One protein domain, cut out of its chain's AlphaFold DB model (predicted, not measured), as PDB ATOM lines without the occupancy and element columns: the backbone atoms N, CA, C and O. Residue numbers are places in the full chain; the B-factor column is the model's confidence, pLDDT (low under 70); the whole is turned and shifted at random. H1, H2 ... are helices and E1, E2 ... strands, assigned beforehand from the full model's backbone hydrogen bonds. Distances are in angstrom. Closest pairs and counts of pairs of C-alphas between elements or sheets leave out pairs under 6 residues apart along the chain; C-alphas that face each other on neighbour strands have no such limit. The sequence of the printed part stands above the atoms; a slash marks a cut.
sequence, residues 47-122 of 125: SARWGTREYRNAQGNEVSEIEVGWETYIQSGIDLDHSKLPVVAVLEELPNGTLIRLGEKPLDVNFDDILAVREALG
ATOM      1  N   SER A  47     191.279 125.285 140.146       94.25
ATOM      2  CA  SER A  47     192.299 126.170 139.588       94.25
ATOM      3  C   SER A  47     191.985 127.631 139.911       94.25
ATOM      4  O   SER A  47     190.824 128.027 140.034       94.25
ATOM      5  N   ALA A  48     193.020 128.454 140.054       96.19
ATOM      6  CA  ALA A  48     192.881 129.899 140.202       96.19
ATOM      7  C   ALA A  48     194.027 130.598 139.484       96.19
ATOM      8  O   ALA A  48     195.109 130.039 139.340       96.19
ATOM      9  N   ARG A  49     193.812 131.839 139.048       95.12
ATOM     10  CA  ARG A  49     194.864 132.599 138.378       95.12
ATOM     11  C   ARG A  49     194.734 134.095 138.586       95.12
ATOM     12  O   ARG A  49     193.629 134.635 138.653       95.12
ATOM     13  N   TRP A  50     195.877 134.757 138.542       94.06
ATOM     14  CA  TRP A  50     195.988 136.199 138.455       94.06
ATOM     15  C   TRP A  50     196.470 136.583 137.063       94.06
ATOM     16  O   TRP A  50     197.606 136.306 136.695       94.06
ATOM     17  N   GLY A  51     195.645 137.255 136.266       91.06
ATOM     18  CA  GLY A  51     196.052 137.636 134.917       91.06
ATOM     19  C   GLY A  51     195.107 138.610 134.241       91.06
ATOM     20  O   GLY A  51     194.036 138.931 134.756       91.06
ATOM     21  N   THR A  52     195.514 139.085 133.067       88.69
ATOM     22  CA  THR A  52     194.715 140.002 132.254       88.69
ATOM     23  C   THR A  52     194.075 139.284 131.066       88.69
ATOM     24  O   THR A  52     194.373 138.126 130.759       88.69
ATOM     25  N   ARG A  53     193.181 139.978 130.354       87.75
ATOM     26  CA  ARG A  53     192.568 139.442 129.132       87.75
ATOM     27  C   ARG A  53     193.591 139.232 128.012       87.75
ATOM     28  O   ARG A  53     193.409 138.349 127.184       87.75
ATOM     29  N   GLU A  54     194.665 140.010 127.979       89.81
ATOM     30  CA  GLU A  54     195.744 139.824 127.006       89.81
ATOM     31  C   GLU A  54     196.464 138.491 127.231       89.81
ATOM     32  O   GLU A  54     196.712 137.783 126.261       89.81
ATOM     33  N   TYR A  55     196.705 138.109 128.494       91.12
ATOM     34  CA  TYR A  55     197.264 136.794 128.826       91.12
ATOM     35  C   TYR A  55     196.345 135.675 128.342       91.12
ATOM     36  O   TYR A  55     196.837 134.704 127.781       91.12
ATOM     37  N   ARG A  56     195.019 135.831 128.479       89.56
ATOM     38  CA  ARG A  56     194.037 134.885 127.918       89.56
ATOM     39  C   ARG A  56     194.202 134.705 126.423       89.56
ATOM     40  O   ARG A  56     194.352 133.598 125.924       89.56
ATOM     41  N   ASN A  57     194.149 135.823 125.708       89.69
ATOM     42  CA  ASN A  57     194.113 135.815 124.254       89.69
ATOM     43  C   ASN A  57     195.403 135.240 123.654       89.69
ATOM     44  O   ASN A  57     195.347 134.648 122.583       89.69
ATOM     45  N   ALA A  58     196.540 135.408 124.337       87.75
ATOM     46  CA  ALA A  58     197.824 134.871 123.900       87.75
ATOM     47  C   ALA A  58     197.886 133.333 123.928       87.75
ATOM     48  O   ALA A  58     198.679 132.755 123.200       87.75
ATOM     49  N   GLN A  59     197.059 132.676 124.746       91.25
ATOM     50  CA  GLN A  59     197.138 131.235 124.999       91.25
ATOM     51  C   GLN A  59     196.326 130.378 124.024       91.25
ATOM     52  O   GLN A  59     196.557 129.176 123.957       91.25
ATOM     53  N   GLY A  60     195.349 130.963 123.317       83.38
ATOM     54  CA  GLY A  60     194.472 130.216 122.404       83.38
ATOM     55  C   GLY A  60     193.692 129.073 123.071       83.38
ATOM     56  O   GLY A  60     193.363 128.101 122.401       83.38
ATOM     57  N   ASN A  61     193.432 129.175 124.377       76.81
ATOM     58  CA  ASN A  61     193.012 128.060 125.218       76.81
ATOM     59  C   ASN A  61     191.598 127.532 124.924       76.81
ATOM     60  O   ASN A  61     190.673 128.303 124.649       76.81
ATOM     61  N   GLU A  62     191.412 126.219 125.074       78.81
ATOM     62  CA  GLU A  62     190.081 125.607 125.127       78.81
ATOM     63  C   GLU A  62     189.425 125.815 126.505       78.81
ATOM     64  O   GLU A  62     190.092 126.072 127.508       78.81
ATOM     65  N   VAL A  63     188.092 125.698 126.576       75.69
ATOM     66  CA  VAL A  63     187.316 125.944 127.814       75.69
ATOM     67  C   VAL A  63     187.727 125.011 128.962       75.69
ATOM     68  O   VAL A  63     187.594 125.387 130.122       75.69
ATOM     69  N   SER A  64     188.213 123.808 128.651       82.50
ATOM     70  CA  SER A  64     188.641 122.801 129.628       82.50
ATOM     71  C   SER A  64     190.088 122.948 130.098       82.50
ATOM     72  O   SER A  64     190.487 122.247 131.022       82.50
ATOM     73  N   GLU A  65     190.887 123.806 129.465       91.44
ATOM     74  CA  GLU A  65     192.308 123.942 129.781       91.44
ATOM     75  C   GLU A  65     192.536 124.985 130.872       91.44
ATOM     76  O   GLU A  65     191.918 126.056 130.884       91.44
ATOM     77  N   ILE A  66     193.488 124.698 131.761       92.69
ATOM     78  CA  ILE A  66     193.907 125.657 132.782       92.69
ATOM     79  C   ILE A  66     194.536 126.860 132.088       92.69
ATOM     80  O   ILE A  66     195.521 126.761 131.354       92.69
ATOM     81  N   GLU A  67     193.951 128.020 132.342       94.12
ATOM     82  CA  GLU A  67     194.448 129.272 131.816       94.12
ATOM     83  C   GLU A  67     195.545 129.821 132.735       94.12
ATOM     84  O   GLU A  67     195.336 130.015 133.931       94.12
ATOM     85  N   VAL A  68     196.712 130.105 132.168       95.69
ATOM     86  CA  VAL A  68     197.894 130.551 132.906       95.69
ATOM     87  C   VAL A  68     197.868 132.074 133.080       95.69
ATOM     88  O   VAL A  68     197.445 132.825 132.196       95.69
ATOM     89  N   GLY A  69     198.265 132.549 134.254       95.56
ATOM     90  CA  GLY A  69     198.433 133.963 134.584       95.56
ATOM     91  C   GLY A  69     199.849 134.293 135.063       95.56
ATOM     92  O   GLY A  69     200.767 133.493 134.920       95.56
ATOM     93  N   TRP A  70     200.013 135.474 135.664       96.44
ATOM     94  CA  TRP A  70     201.200 135.815 136.453       96.44
ATOM     95  C   TRP A  70     201.375 134.858 137.634       96.44
ATOM     96  O   TRP A  70     202.468 134.348 137.855       96.44
ATOM     97  N   GLU A  71     200.283 134.590 138.348       97.12
ATOM     98  CA  GLU A  71     200.183 133.481 139.290       97.12
ATOM     99  C   GLU A  71     199.103 132.516 138.831       97.12
ATOM    100  O   GLU A  71     198.047 132.941 138.354       97.12
ATOM    101  N   THR A  72     199.371 131.222 138.975       97.81
ATOM    102  CA  THR A  72     198.455 130.143 138.609       97.81
ATOM    103  C   THR A  72     198.522 129.057 139.669       97.81
ATOM    104  O   THR A  72     199.581 128.488 139.906       97.81
ATOM    105  N   TYR A  73     197.396 128.773 140.304       98.06
ATOM    106  CA  TYR A  73     197.226 127.624 141.177       98.06
ATOM    107  C   TYR A  73     196.620 126.469 140.392       98.06
ATOM    108  O   TYR A  73     195.599 126.646 139.716       98.06
ATOM    109  N   ILE A  74     197.225 125.296 140.537       96.56
ATOM    110  CA  ILE A  74     196.722 124.028 140.020       96.56
ATOM    111  C   ILE A  74     196.514 123.065 141.189       96.56
ATOM    112  O   ILE A  74     197.382 122.937 142.050       96.56
ATOM    113  N   GLN A  75     195.356 122.408 141.246       95.75
ATOM    114  CA  GLN A  75     195.099 121.379 142.249       95.75
ATOM    115  C   GLN A  75     196.062 120.191 142.088       95.75
ATOM    116  O   GLN A  75     196.547 119.896 140.994       95.75
ATOM    117  N   SER A  76     196.338 119.498 143.192       94.38
ATOM    118  CA  SER A  76     197.154 118.287 143.197       94.38
ATOM    119  C   SER A  76     196.601 117.203 142.263       94.38
ATOM    120  O   SER A  76     195.394 117.060 142.072       94.38
ATOM    121  N   GLY A  77     197.512 116.416 141.685       92.31
ATOM    122  CA  GLY A  77     197.176 115.371 140.713       92.31
ATOM    123  C   GLY A  77     197.162 115.837 139.254       92.31
ATOM    124  O   GLY A  77     196.927 115.014 138.374       92.31
ATOM    125  N   ILE A  78     197.435 117.118 138.993       93.44
ATOM    126  CA  ILE A  78     197.755 117.621 137.655       93.44
ATOM    127  C   ILE A  78     199.261 117.472 137.419       93.44
ATOM    128  O   ILE A  78     200.064 117.974 138.205       93.44
ATOM    129  N   ASP A  79     199.633 116.786 136.338       94.25
ATOM    130  CA  ASP A  79     201.033 116.627 135.949       94.25
ATOM    131  C   ASP A  79     201.603 117.958 135.437       94.25
ATOM    132  O   ASP A  79     201.005 118.634 134.598       94.25
ATOM    133  N   LEU A  80     202.788 118.313 135.936       95.81
ATOM    134  CA  LEU A  80     203.538 119.494 135.523       95.81
ATOM    135  C   LEU A  80     204.964 119.080 135.148       95.81
ATOM    136  O   LEU A  80     205.741 118.637 135.994       95.81
ATOM    137  N   ASP A  81     205.330 119.232 133.877       97.00
ATOM    138  CA  ASP A  81     206.689 118.956 133.414       97.00
ATOM    139  C   ASP A  81     207.637 120.090 133.826       97.00
ATOM    140  O   ASP A  81     207.810 121.095 133.131       97.00
ATOM    141  N   HIS A  82     208.298 119.902 134.968       95.19
ATOM    142  CA  HIS A  82     209.248 120.867 135.517       95.19
ATOM    143  C   HIS A  82     210.419 121.188 134.574       95.19
ATOM    144  O   HIS A  82     211.040 122.238 134.730       95.19
ATOM    145  N   SER A  83     210.738 120.322 133.601       96.88
ATOM    146  CA  SER A  83     211.832 120.568 132.651       96.88
ATOM    147  C   SER A  83     211.496 121.626 131.596       96.88
ATOM    148  O   SER A  83     212.405 122.194 130.990       96.88
ATOM    149  N   LYS A  84     210.203 121.913 131.408       96.94
ATOM    150  CA  LYS A  84     209.686 122.905 130.457       96.94
ATOM    151  C   LYS A  84     209.361 124.251 131.095       96.94
ATOM    152  O   LYS A  84     209.063 125.208 130.385       96.94
ATOM    153  N   LEU A  85     209.402 124.339 132.424       97.62
ATOM    154  CA  LEU A  85     209.091 125.580 133.118       97.62
ATOM    155  C   LEU A  85     210.119 126.670 132.786       97.62
ATOM    156  O   LEU A  85     211.324 126.399 132.747       97.62
ATOM    157  N   PRO A  86     209.669 127.921 132.585       97.31
ATOM    158  CA  PRO A  86     210.584 129.021 132.339       97.31
ATOM    159  C   PRO A  86     211.423 129.291 133.592       97.31
ATOM    160  O   PRO A  86     210.960 129.132 134.719       97.31
ATOM    161  N   VAL A  87     212.655 129.769 133.408       96.44
ATOM    162  CA  VAL A  87     213.603 130.012 134.515       96.44
ATOM    163  C   VAL A  87     213.081 131.004 135.565       96.44
ATOM    164  O   VAL A  87     213.523 130.991 136.710       96.44
ATOM    165  N   VAL A  88     212.149 131.879 135.177       96.69
ATOM    166  CA  VAL A  88     211.525 132.871 136.064       96.69
ATOM    167  C   VAL A  88     210.392 132.294 136.915       96.69
ATOM    168  O   VAL A  88     209.871 133.008 137.776       96.69
ATOM    169  N   ALA A  89     209.984 131.045 136.668       97.69
ATOM    170  CA  ALA A  89     208.929 130.391 137.421       97.69
ATOM    171  C   ALA A  89     209.405 130.057 138.837       97.69
ATOM    172  O   ALA A  89     210.406 129.369 139.042       97.69
ATOM    173  N   VAL A  90     208.640 130.516 139.821       97.19
ATOM    174  CA  VAL A  90     208.754 130.099 141.214       97.19
ATOM    175  C   VAL A  90     207.578 129.187 141.518       97.19
ATOM    176  O   VAL A  90     206.430 129.555 141.274       97.19
ATOM    177  N   LEU A  91     207.880 128.002 142.037       97.12
ATOM    178  CA  LEU A  91     206.895 127.020 142.470       97.12
ATOM    179  C   LEU A  91     206.792 127.050 143.989       97.12
ATOM    180  O   LEU A  91     207.809 126.995 144.685       97.12
ATOM    181  N   GLU A  92     205.569 127.091 144.492       97.38
ATOM    182  CA  GLU A  92     205.263 126.866 145.895       97.38
ATOM    183  C   GLU A  92     204.290 125.697 146.017       97.38
ATOM    184  O   GLU A  92     203.159 125.753 145.532       97.38
ATOM    185  N   GLU A  93     204.742 124.631 146.675       95.56
ATOM    186  CA  GLU A  93     203.885 123.499 147.007       95.56
ATOM    187  C   GLU A  93     202.982 123.869 148.184       95.56
ATOM    188  O   GLU A  93     203.450 124.213 149.274       95.56
ATOM    189  N   LEU A  94     201.677 123.774 147.962       94.62
ATOM    190  CA  LEU A  94     200.635 123.957 148.961       94.62
ATOM    191  C   LEU A  94     200.028 122.589 149.310       94.62
ATOM    192  O   LEU A  94     200.119 121.648 148.523       94.62
ATOM    193  N   PRO A  95     199.340 122.440 150.460       90.56
ATOM    194  CA  PRO A  95     198.761 121.151 150.851       90.56
ATOM    195  C   PRO A  95     197.836 120.506 149.802       90.56
ATOM    196  O   PRO A  95     197.737 119.283 149.752       90.56
ATOM    197  N   ASN A  96     197.175 121.318 148.968       91.88
ATOM    198  CA  ASN A  96     196.154 120.867 148.018       91.88
ATOM    199  C   ASN A  96     196.544 121.059 146.542       91.88
ATOM    200  O   ASN A  96     195.713 120.811 145.670       91.88
ATOM    201  N   GLY A  97     197.773 121.488 146.246       96.25
ATOM    202  CA  GLY A  97     198.191 121.799 144.881       96.25
ATOM    203  C   GLY A  97     199.451 122.649 144.817       96.25
ATOM    204  O   GLY A  97     200.115 122.860 145.827       96.25
ATOM    205  N   THR A  98     199.751 123.177 143.641       97.62
ATOM    206  CA  THR A  98     200.977 123.938 143.383       97.62
ATOM    207  C   THR A  98     200.614 125.339 142.908       97.62
ATOM    208  O   THR A  98     199.783 125.510 142.013       97.62
ATOM    209  N   LEU A  99     201.225 126.359 143.510       97.88
ATOM    210  CA  LEU A  99     201.144 127.744 143.054       97.88
ATOM    211  C   LEU A  99     202.387 128.067 142.218       97.88
ATOM    212  O   LEU A  99     203.518 127.931 142.677       97.88
ATOM    213  N   ILE A 100     202.165 128.489 140.979       98.12
ATOM    214  CA  ILE A 100     203.196 128.854 140.008       98.12
ATOM    215  C   ILE A 100     203.180 130.368 139.857       98.12
ATOM    216  O   ILE A 100     202.132 130.931 139.546       98.12
ATOM    217  N   ARG A 101     204.329 131.024 140.017       97.81
ATOM    218  CA  ARG A 101     204.482 132.478 139.890       97.81
ATOM    219  C   ARG A 101     205.543 132.841 138.858       97.81
ATOM    220  O   ARG A 101     206.662 132.343 138.928       97.81
ATOM    221  N   LEU A 102     205.215 133.741 137.935       97.31
ATOM    222  CA  LEU A 102     206.089 134.182 136.846       97.31
ATOM    223  C   LEU A 102     206.685 135.562 137.143       97.31
ATOM    224  O   LEU A 102     206.124 136.599 136.791       97.31
ATOM    225  N   GLY A 103     207.845 135.581 137.802       93.81
ATOM    226  CA  GLY A 103     208.540 136.819 138.160       93.81
ATOM    227  C   GLY A 103     207.812 137.694 139.196       93.81
ATOM    228  O   GLY A 103     206.841 137.300 139.843       93.81
ATOM    229  N   GLU A 104     208.309 138.919 139.378       91.94
ATOM    230  CA  GLU A 104     207.901 139.817 140.477       91.94
ATOM    231  C   GLU A 104     206.872 140.888 140.074       91.94
ATOM    232  O   GLU A 104     206.430 141.675 140.914       91.94
ATOM    233  N   LYS A 105     206.512 140.966 138.788       89.25
ATOM    234  CA  LYS A 105     205.680 142.044 138.244       89.25
ATOM    235  C   LYS A 105     204.362 141.504 137.673       89.25
ATOM    236  O   LYS A 105     204.329 141.109 136.509       89.25
ATOM    237  N   PRO A 106     203.245 141.589 138.420       85.25
ATOM    238  CA  PRO A 106     201.957 141.031 138.000       85.25
ATOM    239  C   PRO A 106     201.388 141.544 136.673       85.25
ATOM    240  O   PRO A 106     200.533 140.894 136.076       85.25
ATOM    241  N   LEU A 107     201.817 142.731 136.231       83.75
ATOM    242  CA  LEU A 107     201.343 143.373 135.001       83.75
ATOM    243  C   LEU A 107     202.336 143.278 133.831       83.75
ATOM    244  O   LEU A 107     202.005 143.708 132.726       83.75
ATOM    245  N   ASP A 108     203.528 142.726 134.061       88.25
ATOM    246  CA  ASP A 108     204.669 142.746 133.135       88.25
ATOM    247  C   ASP A 108     205.289 141.345 133.028       88.25
ATOM    248  O   ASP A 108     206.466 141.124 133.307       88.25
ATOM    249  N   VAL A 109     204.440 140.375 132.685       92.12
ATOM    250  CA  VAL A 109     204.825 138.987 132.411       92.12
ATOM    251  C   VAL A 109     205.053 138.807 130.916       92.12
ATOM    252  O   VAL A 109     204.228 139.244 130.105       92.12
ATOM    253  N   ASN A 110     206.150 138.142 130.554       94.56
ATOM    254  CA  ASN A 110     206.418 137.766 129.173       94.56
ATOM    255  C   ASN A 110     205.428 136.678 128.724       94.56
ATOM    256  O   ASN A 110     205.215 135.688 129.423       94.56
ATOM    257  N   PHE A 111     204.827 136.845 127.546       94.19
ATOM    258  CA  PHE A 111     203.887 135.863 127.007       94.19
ATOM    259  C   PHE A 111     204.553 134.510 126.733       94.19
ATOM    260  O   PHE A 111     203.902 133.488 126.927       94.19
ATOM    261  N   ASP A 112     205.840 134.484 126.379       95.50
ATOM    262  CA  ASP A 112     206.569 133.226 126.166       95.50
ATOM    263  C   ASP A 112     206.666 132.397 127.457       95.50
ATOM    264  O   ASP A 112     206.559 131.176 127.410       95.50
ATOM    265  N   ASP A 113     206.781 133.045 128.624       97.06
ATOM    266  CA  ASP A 113     206.801 132.350 129.919       97.06
ATOM    267  C   ASP A 113     205.427 131.734 130.238       97.06
ATOM    268  O   ASP A 113     205.337 130.629 130.770       97.06
ATOM    269  N   ILE A 114     204.341 132.422 129.866       96.19
ATOM    270  CA  ILE A 114     202.970 131.908 130.000       96.19
ATOM    271  C   ILE A 114     202.777 130.674 129.110       96.19
ATOM    272  O   ILE A 114     202.216 129.671 129.556       96.19
ATOM    273  N   LEU A 115     203.251 130.730 127.862       96.12
ATOM    274  CA  LEU A 115     203.180 129.602 126.931       96.12
ATOM    275  C   LEU A 115     204.071 128.435 127.384       96.12
ATOM    276  O   LEU A 115     203.639 127.291 127.316       96.12
ATOM    277  N   ALA A 116     205.252 128.695 127.944       97.50
ATOM    278  CA  ALA A 116     206.108 127.646 128.499       97.50
ATOM    279  C   ALA A 116     205.419 126.875 129.643       97.50
ATOM    280  O   ALA A 116     205.476 125.648 129.691       97.50
ATOM    281  N   VAL A 117     204.686 127.563 130.529       97.38
ATOM    282  CA  VAL A 117     203.884 126.889 131.570       97.38
ATOM    283  C   VAL A 117     202.739 126.073 130.961       97.38
ATOM    284  O   VAL A 117     202.460 124.976 131.438       97.38
ATOM    285  N   ARG A 118     202.089 126.550 129.892       96.50
ATOM    286  CA  ARG A 118     201.080 125.745 129.179       96.50
ATOM    287  C   ARG A 118     201.673 124.477 128.583       96.50
ATOM    288  O   ARG A 118     201.082 123.410 128.723       96.50
ATOM    289  N   GLU A 119     202.842 124.585 127.962       96.44
ATOM    290  CA  GLU A 119     203.552 123.433 127.413       96.44
ATOM    291  C   GLU A 119     203.954 122.441 128.520       96.44
ATOM    292  O   GLU A 119     203.880 121.225 128.324       96.44
ATOM    293  N   ALA A 120     204.331 122.950 129.699       97.56
ATOM    294  CA  ALA A 120     204.615 122.148 130.889       97.56
ATOM    295  C   ALA A 120     203.374 121.416 131.429       97.56
ATOM    296  O   ALA A 120     203.504 120.318 131.964       97.56
ATOM    297  N   LEU A 121     202.179 121.984 131.254       96.00
ATOM    298  CA  LEU A 121     200.890 121.352 131.570       96.00
ATOM    299  C   LEU A 121     200.408 120.384 130.470       96.00
ATOM    300  O   LEU A 121     199.332 119.801 130.585       96.00
ATOM    301  N   GLY A 122     201.183 120.215 129.393       95.50
ATOM    302  CA  GLY A 122     200.851 119.325 128.280       95.50
ATOM    303  C   GLY A 122     199.839 119.897 127.282       95.50
ATOM    304  O   GLY A 122     199.340 119.151 126.439       95.50
TER     305      GLY A 122
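AT A GLANCE: This is residues 47 to 122 of the 125 residues of an uncharacterized protein of Rhodococcus sp. P27 (UniProt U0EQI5). A twisted sheet of four antiparallel strands makes one wall of this small domain, and across from it lies the helix H2, which only grazes the sheet with its residues 113 to 117. The short helix H1 sits near one end of the domain, off the sheet, and touches H2 at a steep angle, while unnamed stretches make up much of the rest, the longest of them joining E2 to the far edge strand E3. The printed part has 76 residues with four named strands and two named helices, in the order E1, H1, E2, E3, E4, H2 along the chain. The sheet runs E1, E2, E4, E3, all antiparallel, and the class is mixed, helices and strands, with 38 residues in named elements. The whole is compact and rounded, with a radius of gyration of the C-alphas of 11.2 A and spans of 30 by 28 by 21 A.

HOW THE PARTS SIT: The sheet holds, strand beside strand, E1, residues 47 to 50, E2, residues 71 to 75, E4, residues 97 to 102, and E3, residues 89 to 94. Its edge strands are E1 and E3, and its inner strands are E2 and E4. From edge to edge the strands' lines turn by 43 degrees, and the way across the sheet turns by 25 degrees. The inner strands E2 and E4 are antiparallel at 163 degrees, with N 72 and O 100 at 2.8 A and N 98 and O 74 at 2.9 A, within hydrogen-bond range. E3 and E4 form a hairpin, antiparallel at 158 degrees, with N 92 and O 99 at 2.9 A and N 101 and O 90 at 2.9 A. On the other side of E2 from E4, E1 is antiparallel to E2 at 176 degrees, with N 50 and O 71 at 2.8 A. E1 and E3 are apart. The helix H2, residues 111 to 120, is on the sheet but only grazes it, with its residues 113 to 117. Its closest C-alphas to E4 are those of Asp 113 and Leu 102, 7.2 A apart. The helix H1, residues 53 to 59, is not on the sheet, and it is apart from E3 and from E4. H1 and H2 touch, their closest C-alphas being those of Gln 59 and Leu 115, 6.6 A apart. They run the same way at a steep tilt of 51 degrees. In H2 every O i to N i+4 pair is within hydrogen-bond range, and in H1 2 of 3 are.

IN THESE COORDINATES: E4 measures 16.7 A from first to last C-alpha, from Gly 97 at (198.191, 121.799, 144.881) to Leu 102 at (206.089, 134.182, 136.846). E3 measures 15.6 A, E2 13.5 A and E1 10.7 A; E1 begins at Ser 47, with its C-alpha at (192.299, 126.170, 139.588). H2 measures 14.3 A and ends at Ala 120, with its C-alpha at (204.615, 122.148, 130.889). H1 measures 10.3 A.

THE WHOLE: The two C-alphas farthest apart are those of Asn 57 and Pro 95, 30.7 A. The printed part has no cut. The links from H1 to E2, 11 residues, and from E2 to E3, 13 residues, are long. The second of these, residues 76 to 88, has C-alphas 9 to 15 A from the mean of all C-alphas. The links from E1 to H1 and from E3 to E4 are tight, with 2 residues each, and the link from E4 to H2, 8 residues, is short. The mean pLDDT of the printed part is 93.4, and no printed residue is under 70.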